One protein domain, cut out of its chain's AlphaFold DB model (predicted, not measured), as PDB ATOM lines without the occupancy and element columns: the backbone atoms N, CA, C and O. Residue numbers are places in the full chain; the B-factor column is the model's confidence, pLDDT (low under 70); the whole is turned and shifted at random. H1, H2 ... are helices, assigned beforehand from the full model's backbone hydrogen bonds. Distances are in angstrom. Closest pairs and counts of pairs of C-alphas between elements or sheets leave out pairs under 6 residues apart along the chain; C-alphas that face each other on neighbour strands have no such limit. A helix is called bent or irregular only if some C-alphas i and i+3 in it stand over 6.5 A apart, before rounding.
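What this domain is: This is residues 186 to 325 of the 331 residues of an uncharacterized protein of Togninia minima (strain UCR-PA7) (UniProt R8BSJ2). Two long helical hairpins, H1 with H2 and H4 with H5, lie side by side; H2, H1 and H4 make a three-helix bundle in a triangle, and H5 packs on H4 away from H1 and H2. Past one end of these long helices lie the short helices H3 and H6 among loops, and the short last helix H7 packs on H1. The printed part has 140 residues with seven named helices, H1 to H7 in order along the chain, and no named strand; the class is all helix. The whole is compact, with a radius of gyration of the C-alphas of 15.3 A, and spans 45 by 34 by 29 A.

Where its parts are: Begin with the longest helix, H2, residues 210 to 228: find C-alpha 210 at (-39.329, -8.547, -30.554), and from there it runs 27.3 A to C-alpha 228 at (-51.703, 9.370, -47.041). Before it, H1 is residues 189 to 205, 23.6 A long. H4 holds residues 251 to 267, 24.0 A, with a kink of 26 degrees near residue 258; it is neither bent nor irregular, but only just: C-alphas 253 and 256 are 6.2 A apart. H5, residues 272 to 288, is 24.3 A long. The short helices are H3, residues 239 to 242, H6, residues 301 to 304, and H7, residues 319 to 323, which ends at C-alpha 323, (-42.294, 11.714, -23.270).

How they stand to each other: H2, H1 and H4 form an up and down bundle, each helix running against the one before it in the chain. Look at Ala 203 and Thr 213, whose C-alphas, 4.9 A apart, are the closest of the hairpin H1 and H2; the tilt is a shallow 10 degrees, opposite ways. H2 touches H4, closest at the C-alphas of Leu 217 and Leu 260, 5.7 A. H1 touches H4, at a shallow tilt of 16 degrees, the same way, closest at the C-alphas of Gln 193 and Ile 253, 6.3 A. In the hairpin H4 and H5 the closest C-alphas are those of Pro 251 and Ile 285, 5.3 A; H5 is apart from H1 and from H2. H1 touches H7 with residues 193 to 197 alone, closest at the C-alphas of Ser 197 and Asp 322, 5.9 A. H3 and H6 only just touch, with 3 pairs of C-alphas within 8 A, the closest being Val 240 and Ser 303, 6.6 A. Every O i to N i+4 pair is within hydrogen-bond range in H2, H5 and H7, against 12 of 13 in H1 and 11 of 13 in H4; H3 and H6 are too short for such a pair.

The domain as a whole: The C-alphas of Asp 238 and Gly 270, 46.0 A apart, are the two farthest apart. The printed part has no cut. The links H5 to H6 and H6 to H7 are long. Residues 316 to 325 are under 70 in pLDDT, against a mean of 89.7 over the printed part.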
ATOM      1  N   LEU A 186     -57.905  10.942 -38.737       95.88
ATOM      2  CA  LEU A 186     -56.541  11.245 -38.292       95.88
ATOM      3  C   LEU A 186     -56.079  12.571 -38.912       95.88
ATOM      4  O   LEU A 186     -55.094  12.640 -39.631       95.88
ATOM      5  N   ASP A 187     -56.878  13.614 -38.685       93.75
ATOM      6  CA  ASP A 187     -56.779  14.908 -39.367       93.75
ATOM      7  C   ASP A 187     -56.185  16.026 -38.499       93.75
ATOM      8  O   ASP A 187     -56.208  17.196 -38.883       93.75
ATOM      9  N   THR A 188     -55.663  15.686 -37.323       92.81
ATOM     10  CA  THR A 188     -54.942  16.610 -36.446       92.81
ATOM     11  C   THR A 188     -53.727  15.913 -35.852       92.81
ATOM     12  O   THR A 188     -53.775  14.718 -35.561       92.81
ATOM     13  N   SER A 189     -52.657  16.676 -35.632       92.88
ATOM     14  CA  SER A 189     -51.405  16.168 -35.056       92.88
ATOM     15  C   SER A 189     -51.628  15.517 -33.683       92.88
ATOM     16  O   SER A 189     -51.191  14.391 -33.492       92.88
ATOM     17  N   GLU A 190     -52.457  16.107 -32.808       92.88
ATOM     18  CA  GLU A 190     -52.798  15.510 -31.501       92.88
ATOM     19  C   GLU A 190     -53.406  14.101 -31.623       92.88
ATOM     20  O   GLU A 190     -53.060  13.215 -30.852       92.88
ATOM     21  N   LYS A 191     -54.306  13.860 -32.588       95.19
ATOM     22  CA  LYS A 191     -54.943  12.539 -32.744       95.19
ATOM     23  C   LYS A 191     -53.949  11.479 -33.194       95.19
ATOM     24  O   LYS A 191     -54.044  10.337 -32.751       95.19
ATOM     25  N   VAL A 192     -53.061  11.855 -34.113       96.50
ATOM     26  CA  VAL A 192     -52.041  10.957 -34.658       96.50
ATOM     27  C   VAL A 192     -51.004  10.650 -33.594       96.50
ATOM     28  O   VAL A 192     -50.738   9.478 -33.349       96.50
ATOM     29  N   GLN A 193     -50.484  11.690 -32.940       94.94
ATOM     30  CA  GLN A 193     -49.488  11.550 -31.891       94.94
ATOM     31  C   GLN A 193     -50.026  10.690 -30.755       94.94
ATOM     32  O   GLN A 193     -49.409   9.691 -30.433       94.94
ATOM     33  N   GLU A 194     -51.216  10.992 -30.232       94.88
ATOM     34  CA  GLU A 194     -51.827  10.205 -29.158       94.88
ATOM     35  C   GLU A 194     -51.946   8.719 -29.541       94.88
ATOM     36  O   GLU A 194     -51.598   7.842 -28.757       94.88
ATOM     37  N   LEU A 195     -52.404   8.411 -30.760       97.56
ATOM     38  CA  LEU A 195     -52.516   7.025 -31.219       97.56
ATOM     39  C   LEU A 195     -51.149   6.338 -31.307       97.56
ATOM     40  O   LEU A 195     -51.007   5.212 -30.829       97.56
ATOM     41  N   LEU A 196     -50.158   7.001 -31.901       97.69
ATOM     42  CA  LEU A 196     -48.814   6.451 -32.048       97.69
ATOM     43  C   LEU A 196     -48.084   6.317 -30.707       97.69
ATOM     44  O   LEU A 196     -47.409   5.311 -30.516       97.69
ATOM     45  N   SER A 197     -48.283   7.239 -29.763       95.75
ATOM     46  CA  SER A 197     -47.758   7.141 -28.397       95.75
ATOM     47  C   SER A 197     -48.264   5.864 -27.719       95.75
ATOM     48  O   SER A 197     -47.469   5.110 -27.171       95.75
ATOM     49  N   TRP A 198     -49.552   5.519 -27.840       96.88
ATOM     50  CA  TRP A 198     -50.068   4.248 -27.302       96.88
ATOM     51  C   TRP A 198     -49.571   3.005 -28.046       96.88
ATOM     52  O   TRP A 198     -49.445   1.941 -27.441       96.88
ATOM     53  N   VAL A 199     -49.289   3.107 -29.349       97.50
ATOM     54  CA  VAL A 199     -48.639   2.019 -30.103       97.50
ATOM     55  C   VAL A 199     -47.198   1.821 -29.627       97.50
ATOM     56  O   VAL A 199     -46.765   0.684 -29.465       97.50
ATOM     57  N   GLN A 200     -46.473   2.909 -29.364       96.62
ATOM     58  CA  GLN A 200     -45.112   2.881 -28.840       96.62
ATOM     59  C   GLN A 200     -45.070   2.333 -27.409       96.62
ATOM     60  O   GLN A 200     -44.280   1.437 -27.122       96.62
ATOM     61  N   LEU A 201     -45.954   2.823 -26.534       95.69
ATOM     62  CA  LEU A 201     -46.063   2.379 -25.145       95.69
ATOM     63  C   LEU A 201     -46.359   0.883 -25.047       95.69
ATOM     64  O   LEU A 201     -45.781   0.222 -24.202       95.69
ATOM     65  N   MET A 202     -47.150   0.316 -25.964       95.25
ATOM     66  CA  MET A 202     -47.368  -1.134 -26.016       95.25
ATOM     67  C   MET A 202     -46.057  -1.932 -26.139       95.25
ATOM     68  O   MET A 202     -45.948  -3.002 -25.549       95.25
ATOM     69  N   ALA A 203     -45.082  -1.446 -26.915       96.06
ATOM     70  CA  ALA A 203     -43.777  -2.097 -27.026       96.06
ATOM     71  C   ALA A 203     -42.921  -1.851 -25.775       96.06
ATOM     72  O   ALA A 203     -42.295  -2.782 -25.280       96.06
ATOM     73  N   ILE A 204     -42.942  -0.627 -25.237       95.75
ATOM     74  CA  ILE A 204     -42.197  -0.255 -24.023       95.75
ATOM     75  C   ILE A 204     -42.664  -1.073 -22.812       95.75
ATOM     76  O   ILE A 204     -41.837  -1.634 -22.099       95.75
ATOM     77  N   ASP A 205     -43.978  -1.193 -22.612       94.75
ATOM     78  CA  ASP A 205     -44.590  -1.963 -21.523       94.75
ATOM     79  C   ASP A 205     -44.295  -3.467 -21.639       94.75
ATOM     80  O   ASP A 205     -44.310  -4.184 -20.642       94.75
ATOM     81  N   ALA A 206     -44.011  -3.947 -22.853       95.56
ATOM     82  CA  ALA A 206     -43.567  -5.310 -23.127       95.56
ATOM     83  C   ALA A 206     -42.033  -5.451 -23.120       95.56
ATOM     84  O   ALA A 206     -41.510  -6.394 -23.709       95.56
ATOM     85  N   GLU A 207     -41.308  -4.502 -22.514       95.69
ATOM     86  CA  GLU A 207     -39.840  -4.479 -22.432       95.69
ATOM     87  C   GLU A 207     -39.151  -4.592 -23.804       95.69
ATOM     88  O   GLU A 207     -38.058  -5.138 -23.941       95.69
ATOM     89  N   MET A 208     -39.798  -4.049 -24.840       94.75
ATOM     90  CA  MET A 208     -39.359  -4.113 -26.235       94.75
ATOM     91  C   MET A 208     -39.189  -5.548 -26.754       94.75
ATOM     92  O   MET A 208     -38.318  -5.817 -27.588       94.75
ATOM     93  N   ASP A 209     -40.057  -6.463 -26.304       96.25
ATOM     94  CA  ASP A 209     -40.158  -7.817 -26.847       96.25
ATOM     95  C   ASP A 209     -40.204  -7.790 -28.392       96.25
ATOM     96  O   ASP A 209     -40.963  -6.994 -28.966       96.25
ATOM     97  N   PRO A 210     -39.414  -8.622 -29.101       95.62
ATOM     98  CA  PRO A 210     -39.329  -8.547 -30.554       95.62
ATOM     99  C   PRO A 210     -40.661  -8.783 -31.281       95.62
ATOM    100  O   PRO A 210     -40.923  -8.131 -32.294       95.62
ATOM    101  N   GLU A 211     -41.529  -9.673 -30.792       96.06
ATOM    102  CA  GLU A 211     -42.817  -9.945 -31.442       96.06
ATOM    103  C   GLU A 211     -43.791  -8.782 -31.240       96.06
ATOM    104  O   GLU A 211     -44.427  -8.313 -32.196       96.06
ATOM    105  N   VAL A 212     -43.879  -8.268 -30.008       97.19
ATOM    106  CA  VAL A 212     -44.730  -7.116 -29.682       97.19
ATOM    107  C   VAL A 212     -44.238  -5.856 -30.392       97.19
ATOM    108  O   VAL A 212     -45.047  -5.118 -30.959       97.19
ATOM    109  N   THR A 213     -42.926  -5.631 -30.444       97.69
ATOM    110  CA  THR A 213     -42.329  -4.467 -31.112       97.69
ATOM    111  C   THR A 213     -42.521  -4.544 -32.625       97.69
ATOM    112  O   THR A 213     -42.879  -3.543 -33.248       97.69
ATOM    113  N   LYS A 214     -42.398  -5.732 -33.233       97.38
ATOM    114  CA  LYS A 214     -42.709  -5.937 -34.658       97.38
ATOM    115  C   LYS A 214     -44.171  -5.632 -34.957       97.38
ATOM    116  O   LYS A 214     -44.480  -4.962 -35.939       97.38
ATOM    117  N   LYS A 215     -45.079  -6.062 -34.082       97.81
ATOM    118  CA  LYS A 215     -46.505  -5.746 -34.188       97.81
ATOM    119  C   LYS A 215     -46.780  -4.246 -34.036       97.81
ATOM    120  O   LYS A 215     -47.562  -3.703 -34.816       97.81
ATOM    121  N   ALA A 216     -46.135  -3.579 -33.080       98.06
ATOM    122  CA  ALA A 216     -46.219  -2.132 -32.904       98.06
ATOM    123  C   ALA A 216     -45.725  -1.388 -34.154       98.06
ATOM    124  O   ALA A 216     -46.398  -0.470 -34.623       98.06
ATOM    125  N   LEU A 217     -44.606  -1.828 -34.743       98.06
ATOM    126  CA  LEU A 217     -44.077  -1.258 -35.980       98.06
ATOM    127  C   LEU A 217     -45.105  -1.380 -37.110       98.06
ATOM    128  O   LEU A 217     -45.474  -0.363 -37.691       98.06
ATOM    129  N   THR A 218     -45.663  -2.571 -37.341       98.25
ATOM    130  CA  THR A 218     -46.722  -2.782 -38.347       98.25
ATOM    131  C   THR A 218     -47.927  -1.864 -38.125       98.25
ATOM    132  O   THR A 218     -48.479  -1.310 -39.073       98.25
ATOM    133  N   TRP A 219     -48.353  -1.672 -36.874       98.38
ATOM    134  CA  TRP A 219     -49.458  -0.765 -36.551       98.38
ATOM    135  C   TRP A 219     -49.112   0.701 -36.815       98.38
ATOM    136  O   TRP A 219     -49.960   1.436 -37.317       98.38
ATOM    137  N   SER A 220     -47.882   1.124 -36.519       98.06
ATOM    138  CA  SER A 220     -47.419   2.480 -36.826       98.06
ATOM    139  C   SER A 220     -47.353   2.737 -38.337       98.06
ATOM    140  O   SER A 220     -47.803   3.784 -38.795       98.06
ATOM    141  N   GLU A 221     -46.901   1.755 -39.126       97.75
ATOM    142  CA  GLU A 221     -46.859   1.832 -40.592       97.75
ATOM    143  C   GLU A 221     -48.270   1.904 -41.188       97.75
ATOM    144  O   GLU A 221     -48.528   2.732 -42.058       97.75
ATOM    145  N   LEU A 222     -49.218   1.127 -40.653       97.88
ATOM    146  CA  LEU A 222     -50.632   1.211 -41.029       97.88
ATOM    147  C   LEU A 222     -51.230   2.595 -40.724       97.88
ATOM    148  O   LEU A 222     -52.040   3.113 -41.492       97.88
ATOM    149  N   VAL A 223     -50.843   3.213 -39.603       98.06
ATOM    150  CA  VAL A 223     -51.248   4.590 -39.293       98.06
ATOM    151  C   VAL A 223     -50.669   5.562 -40.317       98.06
ATOM    152  O   VAL A 223     -51.432   6.380 -40.826       98.06
ATOM    153  N   LEU A 224     -49.382   5.456 -40.668       97.25
ATOM    154  CA  LEU A 224     -48.771   6.293 -41.707       97.25
ATOM    155  C   LEU A 224     -49.469   6.139 -43.064       97.25
ATOM    156  O   LEU A 224     -49.774   7.147 -43.696       97.25
ATOM    157  N   GLU A 225     -49.791   4.909 -43.474       96.88
ATOM    158  CA  GLU A 225     -50.544   4.632 -44.704       96.88
ATOM    159  C   GLU A 225     -51.904   5.350 -44.694       96.88
ATOM    160  O   GLU A 225     -52.275   6.026 -45.656       96.88
ATOM    161  N   MET A 226     -52.631   5.301 -43.570       97.19
ATOM    162  CA  MET A 226     -53.898   6.030 -43.430       97.19
ATOM    163  C   MET A 226     -53.725   7.551 -43.537       97.19
ATOM    164  O   MET A 226     -54.635   8.222 -44.022       97.19
ATOM    165  N   LEU A 227     -52.589   8.118 -43.111       96.31
ATOM    166  CA  LEU A 227     -52.323   9.557 -43.249       96.31
ATOM    167  C   LEU A 227     -52.124   9.989 -44.700       96.31
ATOM    168  O   LEU A 227     -52.291  11.172 -44.992       96.31
ATOM    169  N   GLU A 228     -51.783   9.076 -45.608       94.62
ATOM    170  CA  GLU A 228     -51.703   9.370 -47.041       94.62
ATOM    171  C   GLU A 228     -53.097   9.437 -47.682       94.62
ATOM    172  O   GLU A 228     -53.320  10.197 -48.632       94.62
ATOM    173  N   ASP A 229     -54.079   8.728 -47.118       94.69
ATOM    174  CA  ASP A 229     -55.447   8.733 -47.619       94.69
ATOM    175  C   ASP A 229     -56.102  10.125 -47.484       94.69
ATOM    176  O   ASP A 229     -56.202  10.735 -46.413       94.69
ATOM    177  N   LYS A 230     -56.664  10.603 -48.603       92.81
ATOM    178  CA  LYS A 230     -57.493  11.816 -48.725       92.81
ATOM    179  C   LYS A 230     -58.596  11.900 -47.668       92.81
ATOM    180  O   LYS A 230     -59.027  13.000 -47.318       92.81
ATOM    181  N   GLN A 231     -59.082  10.768 -47.168       93.31
ATOM    182  CA  GLN A 231     -60.107  10.737 -46.129       93.31
ATOM    183  C   GLN A 231     -59.615  11.261 -44.773       93.31
ATOM    184  O   GLN A 231     -60.386  11.921 -44.059       93.31
ATOM    185  N   HIS A 232     -58.341  11.032 -44.451       94.69
ATOM    186  CA  HIS A 232     -57.684  11.490 -43.227       94.69
ATOM    187  C   HIS A 232     -57.055  12.876 -43.383       94.69
ATOM    188  O   HIS A 232     -56.837  13.549 -42.381       94.69
ATOM    189  N   GLN A 233     -56.879  13.360 -44.617       89.19
ATOM    190  CA  GLN A 233     -56.295  14.679 -44.857       89.19
ATOM    191  C   GLN A 233     -57.054  15.807 -44.136       89.19
ATOM    192  O   GLN A 233     -58.293  15.883 -44.208       89.19
ATOM    193  N   PRO A 234     -56.347  16.727 -43.466       86.50
ATOM    194  CA  PRO A 234     -56.968  17.868 -42.813       86.50
ATOM    195  C   PRO A 234     -57.793  18.696 -43.801       86.50
ATOM    196  O   PRO A 234     -57.385  18.977 -44.923       86.50
ATOM    197  N   LYS A 235     -59.015  19.068 -43.399       84.69
ATOM    198  CA  LYS A 235     -59.899  19.903 -44.241       84.69
ATOM    199  C   LYS A 235     -59.527  21.384 -44.184       84.69
ATOM    200  O   LYS A 235     -59.990  22.165 -45.012       84.69
ATOM    201  N   ARG A 236     -58.751  21.761 -43.172       81.81
ATOM    202  CA  ARG A 236     -58.313  23.125 -42.905       81.81
ATOM    203  C   ARG A 236     -57.188  23.508 -43.878       81.81
ATOM    204  O   ARG A 236     -56.386  22.655 -44.240       81.81
ATOM    205  N   LYS A 237     -57.176  24.763 -44.336       80.88
ATOM    206  CA  LYS A 237     -56.242  25.285 -45.356       80.88
ATOM    207  C   LYS A 237     -55.781  26.721 -45.076       80.88
ATOM    208  O   LYS A 237     -55.517  27.480 -46.000       80.88
ATOM    209  N   ASP A 238     -55.782  27.135 -43.821       84.19
ATOM    210  CA  ASP A 238     -55.247  28.438 -43.432       84.19
ATOM    211  C   ASP A 238     -53.720  28.477 -43.566       84.19
ATOM    212  O   ASP A 238     -53.047  27.448 -43.552       84.19
ATOM    213  N   GLU A 239     -53.176  29.686 -43.676       80.19
ATOM    214  CA  GLU A 239     -51.751  29.908 -43.930       80.19
ATOM    215  C   GLU A 239     -50.846  29.293 -42.859       80.19
ATOM    216  O   GLU A 239     -49.800  28.740 -43.195       80.19
ATOM    217  N   VAL A 240     -51.251  29.343 -41.585       80.19
ATOM    218  CA  VAL A 240     -50.490  28.742 -40.477       80.19
ATOM    219  C   VAL A 240     -50.396  27.232 -40.666       80.19
ATOM    220  O   VAL A 240     -49.309  26.666 -40.591       80.19
ATOM    221  N   PHE A 241     -51.514  26.579 -40.988       82.75
ATOM    222  CA  PHE A 241     -51.544  25.143 -41.249       82.75
ATOM    223  C   PHE A 241     -50.706  24.750 -42.474       82.75
ATOM    224  O   PHE A 241     -49.994  23.752 -42.428       82.75
ATOM    225  N   LEU A 242     -50.738  25.543 -43.549       84.31
ATOM    226  CA  LEU A 242     -49.971  25.268 -44.772       84.31
ATOM    227  C   LEU A 242     -48.451  25.399 -44.593       84.31
ATOM    228  O   LEU A 242     -47.702  24.807 -45.364       84.31
ATOM    229  N   LYS A 243     -47.994  26.159 -43.593       85.62
ATOM    230  CA  LYS A 243     -46.569  26.284 -43.246       85.62
ATOM    231  C   LYS A 243     -46.047  25.119 -42.398       85.62
ATOM    232  O   LYS A 243     -44.846  25.045 -42.155       85.62
ATOM    233  N   ARG A 244     -46.923  24.231 -41.916       86.94
ATOM    234  CA  ARG A 244     -46.531  23.057 -41.127       86.94
ATOM    235  C   ARG A 244     -46.119  21.898 -42.025       86.94
ATOM    236  O   ARG A 244     -46.506  21.818 -43.189       86.94
ATOM    237  N   PHE A 245     -45.388  20.955 -41.439       90.50
ATOM    238  CA  PHE A 245     -45.178  19.662 -42.068       90.50
ATOM    239  C   PHE A 245     -46.528  18.955 -42.277       90.50
ATOM    240  O   PHE A 245     -47.371  18.953 -41.371       90.50
ATOM    241  N   PRO A 246     -46.760  18.351 -43.455       91.94
ATOM    242  CA  PRO A 246     -47.835  17.381 -43.624       91.94
ATOM    243  C   PRO A 246     -47.713  16.276 -42.570       91.94
ATOM    244  O   PRO A 246     -46.602  15.847 -42.283       91.94
ATOM    245  N   LEU A 247     -48.830  15.782 -42.027       93.19
ATOM    246  CA  LEU A 247     -48.807  14.818 -40.912       93.19
ATOM    247  C   LEU A 247     -48.015  13.538 -41.236       93.19
ATOM    248  O   LEU A 247     -47.303  13.023 -40.387       93.19
ATOM    249  N   ASN A 248     -48.087  13.045 -42.474       93.31
ATOM    250  CA  ASN A 248     -47.327  11.871 -42.922       93.31
ATOM    251  C   ASN A 248     -45.818  12.131 -43.100       93.31
ATOM    252  O   ASN A 248     -45.056  11.195 -43.315       93.31
ATOM    253  N   ARG A 249     -45.385  13.395 -43.049       94.12
ATOM    254  CA  ARG A 249     -43.983  13.825 -43.141       94.12
ATOM    255  C   ARG A 249     -43.563  14.658 -41.933       94.12
ATOM    256  O   ARG A 249     -42.575  15.378 -42.006       94.12
ATOM    257  N   ASP A 250     -44.330  14.624 -40.856       94.81
ATOM    258  CA  ASP A 250     -43.989  15.347 -39.643       94.81
ATOM    259  C   ASP A 250     -42.883  14.569 -38.908       94.81
ATOM    260  O   ASP A 250     -43.105  13.399 -38.577       94.81
ATOM    261  N   PRO A 251     -41.699  15.161 -38.654       95.44
ATOM    262  CA  PRO A 251     -40.612  14.468 -37.963       95.44
ATOM    263  C   PRO A 251     -41.020  13.918 -36.596       95.44
ATOM    264  O   PRO A 251     -40.545  12.852 -36.204       95.44
ATOM    265  N   GLN A 252     -41.942  14.594 -35.899       93.69
ATOM    266  CA  GLN A 252     -42.481  14.102 -34.634       93.69
ATOM    267  C   GLN A 252     -43.221  12.770 -34.826       93.69
ATOM    268  O   GLN A 252     -43.000  11.827 -34.073       93.69
ATOM    269  N   ILE A 253     -44.050  12.663 -35.865       95.75
ATOM    270  CA  ILE A 253     -44.841  11.461 -36.171       95.75
ATOM    271  C   ILE A 253     -43.933  10.328 -36.668       95.75
ATOM    272  O   ILE A 253     -44.089   9.180 -36.254       95.75
ATOM    273  N   LEU A 254     -42.948  10.646 -37.514       97.12
ATOM    274  CA  LEU A 254     -41.981   9.676 -38.044       97.12
ATOM    275  C   LEU A 254     -41.032   9.123 -36.969       97.12
ATOM    276  O   LEU A 254     -40.445   8.057 -37.160       97.12
ATOM    277  N   SER A 255     -40.882   9.815 -35.836       96.12
ATOM    278  CA  SER A 255     -39.999   9.372 -34.752       96.12
ATOM    279  C   SER A 255     -40.419   8.027 -34.148       96.12
ATOM    280  O   SER A 255     -39.561   7.238 -33.764       96.12
ATOM    281  N   VAL A 256     -41.721   7.720 -34.133       96.75
ATOM    282  CA  VAL A 256     -42.260   6.474 -33.570       96.75
ATOM    283  C   VAL A 256     -41.855   5.233 -34.380       96.75
ATOM    284  O   VAL A 256     -41.264   4.324 -33.797       96.75
ATOM    285  N   PRO A 257     -42.099   5.145 -35.704       97.56
ATOM    286  CA  PRO A 257     -41.618   4.010 -36.492       97.56
ATOM    287  C   PRO A 257     -40.085   3.931 -36.539       97.56
ATOM    288  O   PRO A 257     -39.549   2.821 -36.558       97.56
ATOM    289  N   LEU A 258     -39.360   5.060 -36.487       98.06
ATOM    290  CA  LEU A 258     -37.900   5.036 -36.321       98.06
ATOM    291  C   LEU A 258     -37.507   4.361 -35.001       98.06
ATOM    292  O   LEU A 258     -36.681   3.455 -35.010       98.06
ATOM    293  N   PHE A 259     -38.105   4.775 -33.884       97.56
ATOM    294  CA  PHE A 259     -37.843   4.195 -32.569       97.56
ATOM    295  C   PHE A 259     -38.096   2.682 -32.566       97.56
ATOM    296  O   PHE A 259     -37.210   1.911 -32.211       97.56
ATOM    297  N   LEU A 260     -39.268   2.246 -33.041       97.94
ATOM    298  CA  LEU A 260     -39.651   0.831 -33.054       97.94
ATOM    299  C   LEU A 260     -38.743  -0.012 -33.960       97.94
ATOM    300  O   LEU A 260     -38.310  -1.095 -33.567       97.94
ATOM    301  N   SER A 261     -38.426   0.481 -35.161       97.69
ATOM    302  CA  SER A 261     -37.520  -0.221 -36.079       97.69
ATOM    303  C   SER A 261     -36.084  -0.273 -35.549       97.69
ATOM    304  O   SER A 261     -35.442  -1.315 -35.654       97.69
ATOM    305  N   ALA A 262     -35.591   0.799 -34.920       97.25
ATOM    306  CA  ALA A 262     -34.253   0.836 -34.334       97.25
ATOM    307  C   ALA A 262     -34.123  -0.144 -33.163       97.25
ATOM    308  O   ALA A 262     -33.129  -0.863 -33.064       97.25
ATOM    309  N   SER A 263     -35.144  -0.225 -32.308       96.25
ATOM    310  CA  SER A 263     -35.173  -1.194 -31.213       96.25
ATOM    311  C   SER A 263     -35.234  -2.636 -31.710       96.25
ATOM    312  O   SER A 263     -34.527  -3.487 -31.178       96.25
ATOM    313  N   LEU A 264     -36.000  -2.918 -32.769       95.56
ATOM    314  CA  LEU A 264     -35.993  -4.241 -33.397       95.56
ATOM    315  C   LEU A 264     -34.635  -4.595 -34.000       95.56
ATOM    316  O   LEU A 264     -34.160  -5.706 -33.790       95.56
ATOM    317  N   ALA A 265     -33.991  -3.659 -34.703       95.81
ATOM    318  CA  ALA A 265     -32.665  -3.877 -35.280       95.81
ATOM    319  C   ALA A 265     -31.610  -4.170 -34.200       95.81
ATOM    320  O   ALA A 265     -30.707  -4.974 -34.423       95.81
ATOM    321  N   ALA A 266     -31.731  -3.539 -33.026       94.19
ATOM    322  CA  ALA A 266     -30.856  -3.800 -31.887       94.19
ATOM    323  C   ALA A 266     -31.063  -5.206 -31.296       94.19
ATOM    324  O   ALA A 266     -30.086  -5.869 -30.948       94.19
ATOM    325  N   SER A 267     -32.312  -5.676 -31.210       90.81
ATOM    326  CA  SER A 267     -32.652  -7.002 -30.674       90.81
ATOM    327  C   SER A 267     -32.424  -8.147 -31.668       90.81
ATOM    328  O   SER A 267     -32.155  -9.275 -31.259       90.81
ATOM    329  N   GLN A 268     -32.537  -7.883 -32.971       89.50
ATOM    330  CA  GLN A 268     -32.402  -8.860 -34.057       89.50
ATOM    331  C   GLN A 268     -31.354  -8.382 -35.077       89.50
ATOM    332  O   GLN A 268     -31.697  -7.989 -36.195       89.50
ATOM    333  N   PRO A 269     -30.060  -8.388 -34.706       83.19
ATOM    334  CA  PRO A 269     -29.008  -7.928 -35.600       83.19
ATOM    335  C   PRO A 269     -28.925  -8.826 -36.842       83.19
ATOM    336  O   PRO A 269     -28.847 -10.050 -36.732       83.19
ATOM    337  N   GLY A 270     -28.906  -8.208 -38.024       82.75
ATOM    338  CA  GLY A 270     -28.761  -8.901 -39.309       82.75
ATOM    339  C   GLY A 270     -30.043  -9.043 -40.133       82.75
ATOM    340  O   GLY A 270     -29.970  -9.561 -41.243       82.75
ATOM    341  N   ASP A 271     -31.191  -8.561 -39.647       92.06
ATOM    342  CA  ASP A 271     -32.388  -8.422 -40.483       92.06
ATOM    343  C   ASP A 271     -32.254  -7.195 -41.408       92.06
ATOM    344  O   ASP A 271     -32.391  -6.042 -40.981       92.06
ATOM    345  N   GLU A 272     -31.944  -7.448 -42.682       93.50
ATOM    346  CA  GLU A 272     -31.737  -6.411 -43.699       93.50
ATOM    347  C   GLU A 272     -32.985  -5.545 -43.924       93.50
ATOM    348  O   GLU A 272     -32.849  -4.335 -44.119       93.50
ATOM    349  N   GLU A 273     -34.192  -6.118 -43.833       94.44
ATOM    350  CA  GLU A 273     -35.445  -5.377 -44.033       94.44
ATOM    351  C   GLU A 273     -35.626  -4.330 -42.927       94.44
ATOM    352  O   GLU A 273     -35.977  -3.173 -43.180       94.44
ATOM    353  N   ILE A 274     -35.339  -4.711 -41.680       94.25
ATOM    354  CA  ILE A 274     -35.454  -3.809 -40.532       94.25
ATOM    355  C   ILE A 274     -34.390  -2.709 -40.618       94.25
ATOM    356  O   ILE A 274     -34.701  -1.538 -40.394       94.25
ATOM    357  N   ILE A 275     -33.155  -3.045 -41.005       95.19
ATOM    358  CA  ILE A 275     -32.072  -2.065 -41.188       95.19
ATOM    359  C   ILE A 275     -32.410  -1.061 -42.300       95.19
ATOM    360  O   ILE A 275     -32.142   0.139 -42.155       95.19
ATOM    361  N   GLU A 276     -33.030  -1.511 -43.394       96.56
ATOM    362  CA  GLU A 276     -33.506  -0.628 -44.459       96.56
ATOM    363  C   GLU A 276     -34.574   0.342 -43.935       96.56
ATOM    364  O   GLU A 276     -34.471   1.552 -44.171       96.56
ATOM    365  N   LYS A 277     -35.546  -0.150 -43.153       96.50
ATOM    366  CA  LYS A 277     -36.572   0.692 -42.514       96.50
ATOM    367  C   LYS A 277     -35.960   1.733 -41.576       96.50
ATOM    368  O   LYS A 277     -36.296   2.912 -41.690       96.50
ATOM    369  N   VAL A 278     -35.020   1.335 -40.713       97.56
ATOM    370  CA  VAL A 278     -34.289   2.262 -39.827       97.56
ATOM    371  C   VAL A 278     -33.594   3.341 -40.648       97.56
ATOM    372  O   VAL A 278     -33.752   4.532 -40.383       97.56
ATOM    373  N   THR A 279     -32.860   2.935 -41.684       97.25
ATOM    374  CA  THR A 279     -32.116   3.852 -42.551       97.25
ATOM    375  C   THR A 279     -33.046   4.827 -43.267       97.25
ATOM    376  O   THR A 279     -32.730   6.014 -43.364       97.25
ATOM    377  N   LYS A 280     -34.193   4.349 -43.758       97.19
ATOM    378  CA  LYS A 280     -35.217   5.167 -44.411       97.19
ATOM    379  C   LYS A 280     -35.760   6.227 -43.452       97.19
ATOM    380  O   LYS A 280     -35.626   7.414 -43.740       97.19
ATOM    381  N   TYR A 281     -36.309   5.818 -42.306       97.81
ATOM    382  CA  TYR A 281     -36.916   6.759 -41.360       97.81
ATOM    383  C   TYR A 281     -35.887   7.728 -40.767       97.81
ATOM    384  O   TYR A 281     -36.180   8.915 -40.627       97.81
ATOM    385  N   ALA A 282     -34.663   7.268 -40.487       97.56
ATOM    386  CA  ALA A 282     -33.586   8.131 -40.013       97.56
ATOM    387  C   ALA A 282     -33.215   9.201 -41.050       97.56
ATOM    388  O   ALA A 282     -33.116  10.377 -40.706       97.56
ATOM    389  N   LYS A 283     -33.059   8.821 -42.327       97.31
ATOM    390  CA  LYS A 283     -32.796   9.779 -43.412       97.31
ATOM    391  C   LYS A 283     -33.938  10.776 -43.568       97.31
ATOM    392  O   LYS A 283     -33.676  11.970 -43.685       97.31
ATOM    393  N   ASP A 284     -35.184  10.309 -43.555       96.38
ATOM    394  CA  ASP A 284     -36.354  11.179 -43.681       96.38
ATOM    395  C   ASP A 284     -36.407  12.204 -42.541       96.38
ATOM    396  O   ASP A 284     -36.555  13.396 -42.803       96.38
ATOM    397  N   ILE A 285     -36.198  11.770 -41.296       96.31
ATOM    398  CA  ILE A 285     -36.178  12.665 -40.134       96.31
ATOM    399  C   ILE A 285     -35.024  13.662 -40.217       96.31
ATOM    400  O   ILE A 285     -35.269  14.852 -40.066       96.31
ATOM    401  N   VAL A 286     -33.795  13.222 -40.497       95.88
ATOM    402  CA  VAL A 286     -32.628  14.122 -40.592       95.88
ATOM    403  C   VAL A 286     -32.808  15.170 -41.694       95.88
ATOM    404  O   VAL A 286     -32.386  16.312 -41.536       95.88
ATOM    405  N   ASN A 287     -33.470  14.815 -42.797       95.56
ATOM    406  CA  ASN A 287     -33.750  15.752 -43.886       95.56
ATOM    407  C   ASN A 287     -34.836  16.785 -43.541       95.56
ATOM    408  O   ASN A 287     -34.878  17.852 -44.154       95.56
ATOM    409  N   LEU A 288     -35.750  16.456 -42.627       94.94
ATOM    410  CA  LEU A 288     -36.928  17.271 -42.316       94.94
ATOM    411  C   LEU A 288     -36.777  18.061 -41.009       94.94
ATOM    412  O   LEU A 288     -37.283  19.178 -40.912       94.94
ATOM    413  N   TRP A 289     -36.096  17.498 -40.011       95.06
ATOM    414  CA  TRP A 289     -35.891  18.101 -38.699       95.06
ATOM    415  C   TRP A 289     -34.703  19.077 -38.750       95.06
ATOM    416  O   TRP A 289     -33.576  18.652 -39.002       95.06
ATOM    417  N   PRO A 290     -34.906  20.386 -38.506       92.31
ATOM    418  CA  PRO A 290     -33.813  21.352 -38.557       92.31
ATOM    419  C   PRO A 290     -32.755  21.100 -37.473       92.31
ATOM    420  O   PRO A 290     -33.098  20.801 -36.330       92.31
ATOM    421  N   ALA A 291     -31.481  21.290 -37.821       91.75
ATOM    422  CA  ALA A 291     -30.380  21.180 -36.867       91.75
ATOM    423  C   ALA A 291     -30.583  22.112 -35.657       91.75
ATOM    424  O   ALA A 291     -31.095  23.224 -35.802       91.75
ATOM    425  N   ASP A 292     -30.189  21.626 -34.478       91.44
ATOM    426  CA  ASP A 292     -30.225  22.330 -33.187       91.44
ATOM    427  C   ASP A 292     -31.613  22.773 -32.696       91.44
ATOM    428  O   ASP A 292     -31.708  23.534 -31.735       91.44
ATOM    429  N   LYS A 293     -32.701  22.282 -33.308       91.69
ATOM    430  CA  LYS A 293     -34.070  22.607 -32.886       91.69
ATOM    431  C   LYS A 293     -34.717  21.501 -32.070       91.69
ATOM    432  O   LYS A 293     -34.710  20.334 -32.457       91.69
ATOM    433  N   GLY A 294     -35.360  21.887 -30.972       89.50
ATOM    434  CA  GLY A 294     -36.194  20.991 -30.170       89.50
ATOM    435  C   GLY A 294     -37.625  20.846 -30.703       89.50
ATOM    436  O   GLY A 294     -38.046  21.534 -31.632       89.50
ATOM    437  N   LEU A 295     -38.422  19.991 -30.051       88.88
ATOM    438  CA  LEU A 295     -39.834  19.764 -30.402       88.88
ATOM    439  C   LEU A 295     -40.687  21.049 -30.355       88.88
ATOM    440  O   LEU A 295     -41.606  21.225 -31.154       88.88
ATOM    441  N   MET A 296     -40.364  21.974 -29.446       89.62
ATOM    442  CA  MET A 296     -41.064  23.259 -29.288       89.62
ATOM    443  C   MET A 296     -40.685  24.305 -30.348       89.62
ATOM    444  O   MET A 296     -41.256  25.390 -30.369       89.62
ATOM    445  N   GLU A 297     -39.742  23.979 -31.231       90.50
ATOM    446  CA  GLU A 297     -39.235  24.862 -32.289       90.50
ATOM    447  C   GLU A 297     -39.378  24.232 -33.686       90.50
ATOM    448  O   GLU A 297     -38.915  24.792 -34.686       90.50
ATOM    449  N   LEU A 298     -40.006  23.053 -33.758       90.06
ATOM    450  CA  LEU A 298     -40.177  22.277 -34.982       90.06
ATOM    451  C   LEU A 298     -41.194  22.925 -35.932       90.06
ATOM    452  O   LEU A 298     -41.029  22.882 -37.152       90.06
ATOM    453  N   HIS A 299     -42.239  23.543 -35.382       90.75
ATOM    454  CA  HIS A 299     -43.296  24.203 -36.145       90.75
ATOM    455  C   HIS A 299     -43.216  25.735 -36.036       90.75
ATOM    456  O   HIS A 299     -42.545  26.262 -35.149       90.75
ATOM    457  N   PRO A 300     -43.913  26.487 -36.911       90.12
ATOM    458  CA  PRO A 300     -44.084  27.929 -36.731       90.12
ATOM    459  C   PRO A 300     -44.699  28.254 -35.364       90.12
ATOM    460  O   PRO A 300     -45.585  27.524 -34.912       90.12
ATOM    461  N   ALA A 301     -44.272  29.352 -34.732       89.69
ATOM    462  CA  ALA A 301     -44.696  29.739 -33.383       89.69
ATOM    463  C   ALA A 301     -46.229  29.801 -33.235       89.69
ATOM    464  O   ALA A 301     -46.786  29.327 -32.246       89.69
ATOM    465  N   GLU A 302     -46.929  30.271 -34.270       89.88
ATOM    466  CA  GLU A 302     -48.390  30.382 -34.297       89.88
ATOM    467  C   GLU A 302     -49.087  29.011 -34.197       89.88
ATOM    468  O   GLU A 302     -50.231  28.907 -33.756       89.88
ATOM    469  N   SER A 303     -48.392  27.929 -34.564       88.38
ATOM    470  CA  SER A 303     -48.920  26.562 -34.481       88.38
ATOM    471  C   SER A 303     -49.076  26.079 -33.037       88.38
ATOM    472  O   SER A 303     -49.917  25.214 -32.778       88.38
ATOM    473  N   TYR A 304     -48.296  26.628 -32.103       89.88
ATOM    474  CA  TYR A 304     -48.341  26.292 -30.676       89.88
ATOM    475  C   TYR A 304     -49.459  27.037 -29.927       89.88
ATOM    476  O   TYR A 304     -49.840  26.648 -28.824       89.88
ATOM    477  N   GLU A 305     -50.046  28.064 -30.537       89.06
ATOM    478  CA  GLU A 305     -51.238  28.751 -30.023       89.06
ATOM    479  C   GLU A 305     -52.539  28.169 -30.602       89.06
ATOM    480  O   GLU A 305     -53.627  28.341 -30.042       89.06
ATOM    481  N   ASP A 306     -52.437  27.442 -31.714       85.75
ATOM    482  CA  ASP A 306     -53.572  26.876 -32.427       85.75
ATOM    483  C   ASP A 306     -54.100  25.587 -31.773       85.75
ATOM    484  O   ASP A 306     -53.426  24.554 -31.730       85.75
ATOM    485  N   LYS A 307     -55.370  25.620 -31.351       80.25
ATOM    486  CA  LYS A 307     -56.107  24.478 -30.775       80.25
ATOM    487  C   LYS A 307     -56.172  23.254 -31.683       80.25
ATOM    488  O   LYS A 307     -56.170  22.134 -31.191       80.25
ATOM    489  N   CYS A 308     -56.271  23.448 -32.999       76.06
ATOM    490  CA  CYS A 308     -56.216  22.339 -33.964       76.06
ATOM    491  C   CYS A 308     -54.785  22.112 -34.491       76.06
ATOM    492  O   CYS A 308     -54.576  21.313 -35.407       76.06
ATOM    493  N   GLY A 309     -53.835  22.867 -33.941       83.69
ATOM    494  CA  GLY A 309     -52.432  22.931 -34.290       83.69
ATOM    495  C   GLY A 309     -51.598  21.906 -33.529       83.69
ATOM    496  O   GLY A 309     -51.906  20.712 -33.528       83.69
ATOM    497  N   VAL A 310     -50.544  22.398 -32.881       88.75
ATOM    498  CA  VAL A 310     -49.716  21.661 -31.913       88.75
ATOM    499  C   VAL A 310     -49.789  22.268 -30.511       88.75
ATOM    500  O   VAL A 310     -48.931  22.012 -29.675       88.75
ATOM    501  N   GLN A 311     -50.833  23.047 -30.203       90.50
ATOM    502  CA  GLN A 311     -51.000  23.639 -28.870       90.50
ATOM    503  C   GLN A 311     -50.983  22.606 -27.739       90.50
ATOM    504  O   GLN A 311     -50.575  22.923 -26.623       90.50
ATOM    505  N   TYR A 312     -51.388  21.361 -28.008       89.06
ATOM    506  CA  TYR A 312     -51.329  20.283 -27.024       89.06
ATOM    507  C   TYR A 312     -49.911  20.051 -26.468       89.06
ATOM    508  O   TYR A 312     -49.798  19.640 -25.316       89.06
ATOM    509  N   LEU A 313     -48.862  20.408 -27.219       88.88
ATOM    510  CA  LEU A 313     -47.468  20.362 -26.776       88.88
ATOM    511  C   LEU A 313     -47.118  21.451 -25.757       88.88
ATOM    512  O   LEU A 313     -46.150  21.314 -25.035       88.88
ATOM    513  N   VAL A 314     -47.871  22.545 -25.651       87.94
ATOM    514  CA  VAL A 314     -47.595  23.598 -24.649       87.94
ATOM    515  C   VAL A 314     -48.321  23.311 -23.330       87.94
ATOM    516  O   VAL A 314     -47.961  23.823 -22.268       87.94
ATOM    517  N   LEU A 315     -49.374  22.494 -23.372       81.94
ATOM    518  CA  LEU A 315     -50.220  22.231 -22.216       81.94
ATOM    519  C   LEU A 315     -49.519  21.280 -21.234       81.94
ATOM    520  O   LEU A 315     -49.298  20.100 -21.526       81.94
ATOM    521  N   LYS A 316     -49.228  21.780 -20.022       61.06
ATOM    522  CA  LYS A 316     -48.785  20.953 -18.886       61.06
ATOM    523  C   LYS A 316     -49.753  19.774 -18.702       61.06
ATOM    524  O   LYS A 316     -50.966  19.975 -18.688       61.06
ATOM    525  N   ASN A 317     -49.200  18.567 -18.561       59.25
ATOM    526  CA  ASN A 317     -49.880  17.264 -18.427       59.25
ATOM    527  C   ASN A 317     -50.334  16.567 -19.725       59.25
ATOM    528  O   ASN A 317     -50.853  15.460 -19.630       59.25
ATOM    529  N   LYS A 318     -50.138  17.150 -20.919       60.19
ATOM    530  CA  LYS A 318     -50.305  16.414 -22.195       60.19
ATOM    531  C   LYS A 318     -48.976  15.957 -22.807       60.19
ATOM    532  O   LYS A 318     -48.918  14.881 -23.381       60.19
ATOM    533  N   LEU A 319     -47.903  16.726 -22.612       44.28
ATOM    534  CA  LEU A 319     -46.544  16.337 -23.019       44.28
ATOM    535  C   LEU A 319     -46.009  15.099 -22.280       44.28
ATOM    536  O   LEU A 319     -45.281  14.311 -22.867       44.28
ATOM    537  N   LEU A 320     -46.338  14.928 -20.993       45.19
ATOM    538  CA  LEU A 320     -45.757  13.861 -20.158       45.19
ATOM    539  C   LEU A 320     -46.251  12.459 -20.551       45.19
ATOM    540  O   LEU A 320     -45.532  11.482 -20.364       45.19
ATOM    541  N   THR A 321     -47.426  12.359 -21.180       49.00
ATOM    542  CA  THR A 321     -47.876  11.122 -21.839       49.00
ATOM    543  C   THR A 321     -47.086  10.799 -23.111       49.00
ATOM    544  O   THR A 321     -46.945   9.626 -23.429       49.00
ATOM    545  N   ASP A 322     -46.530  11.801 -23.802       40.31
ATOM    546  CA  ASP A 322     -45.758  11.614 -25.041       40.31
ATOM    547  C   ASP A 322     -44.247  11.415 -24.797       40.31
ATOM    548  O   ASP A 322     -43.545  10.931 -25.678       40.31
ATOM    549  N   ILE A 323     -43.732  11.783 -23.615       39.22
ATOM    550  CA  ILE A 323     -42.294  11.714 -23.270       39.22
ATOM    551  C   ILE A 323     -41.982  10.597 -22.251       39.22
ATOM    552  O   ILE A 323     -40.826  10.349 -21.928       39.22
ATOM    553  N   GLY A 324     -42.987   9.840 -21.804       40.12
ATOM    554  CA  GLY A 324     -42.776   8.701 -20.913       40.12
ATOM    555  C   GLY A 324     -42.589   9.114 -19.455       40.12
ATOM    556  O   GLY A 324     -41.487   9.090 -18.920       40.12
ATOM    557  N   GLU A 325     -43.695   9.387 -18.768       30.73
ATOM    558  CA  GLU A 325     -43.804   9.059 -17.342       30.73
ATOM    559  C   GLU A 325     -44.527   7.716 -17.201       30.73
ATOM    560  O   GLU A 325     -45.714   7.627 -16.889       30.73
TER     561      GLU A 325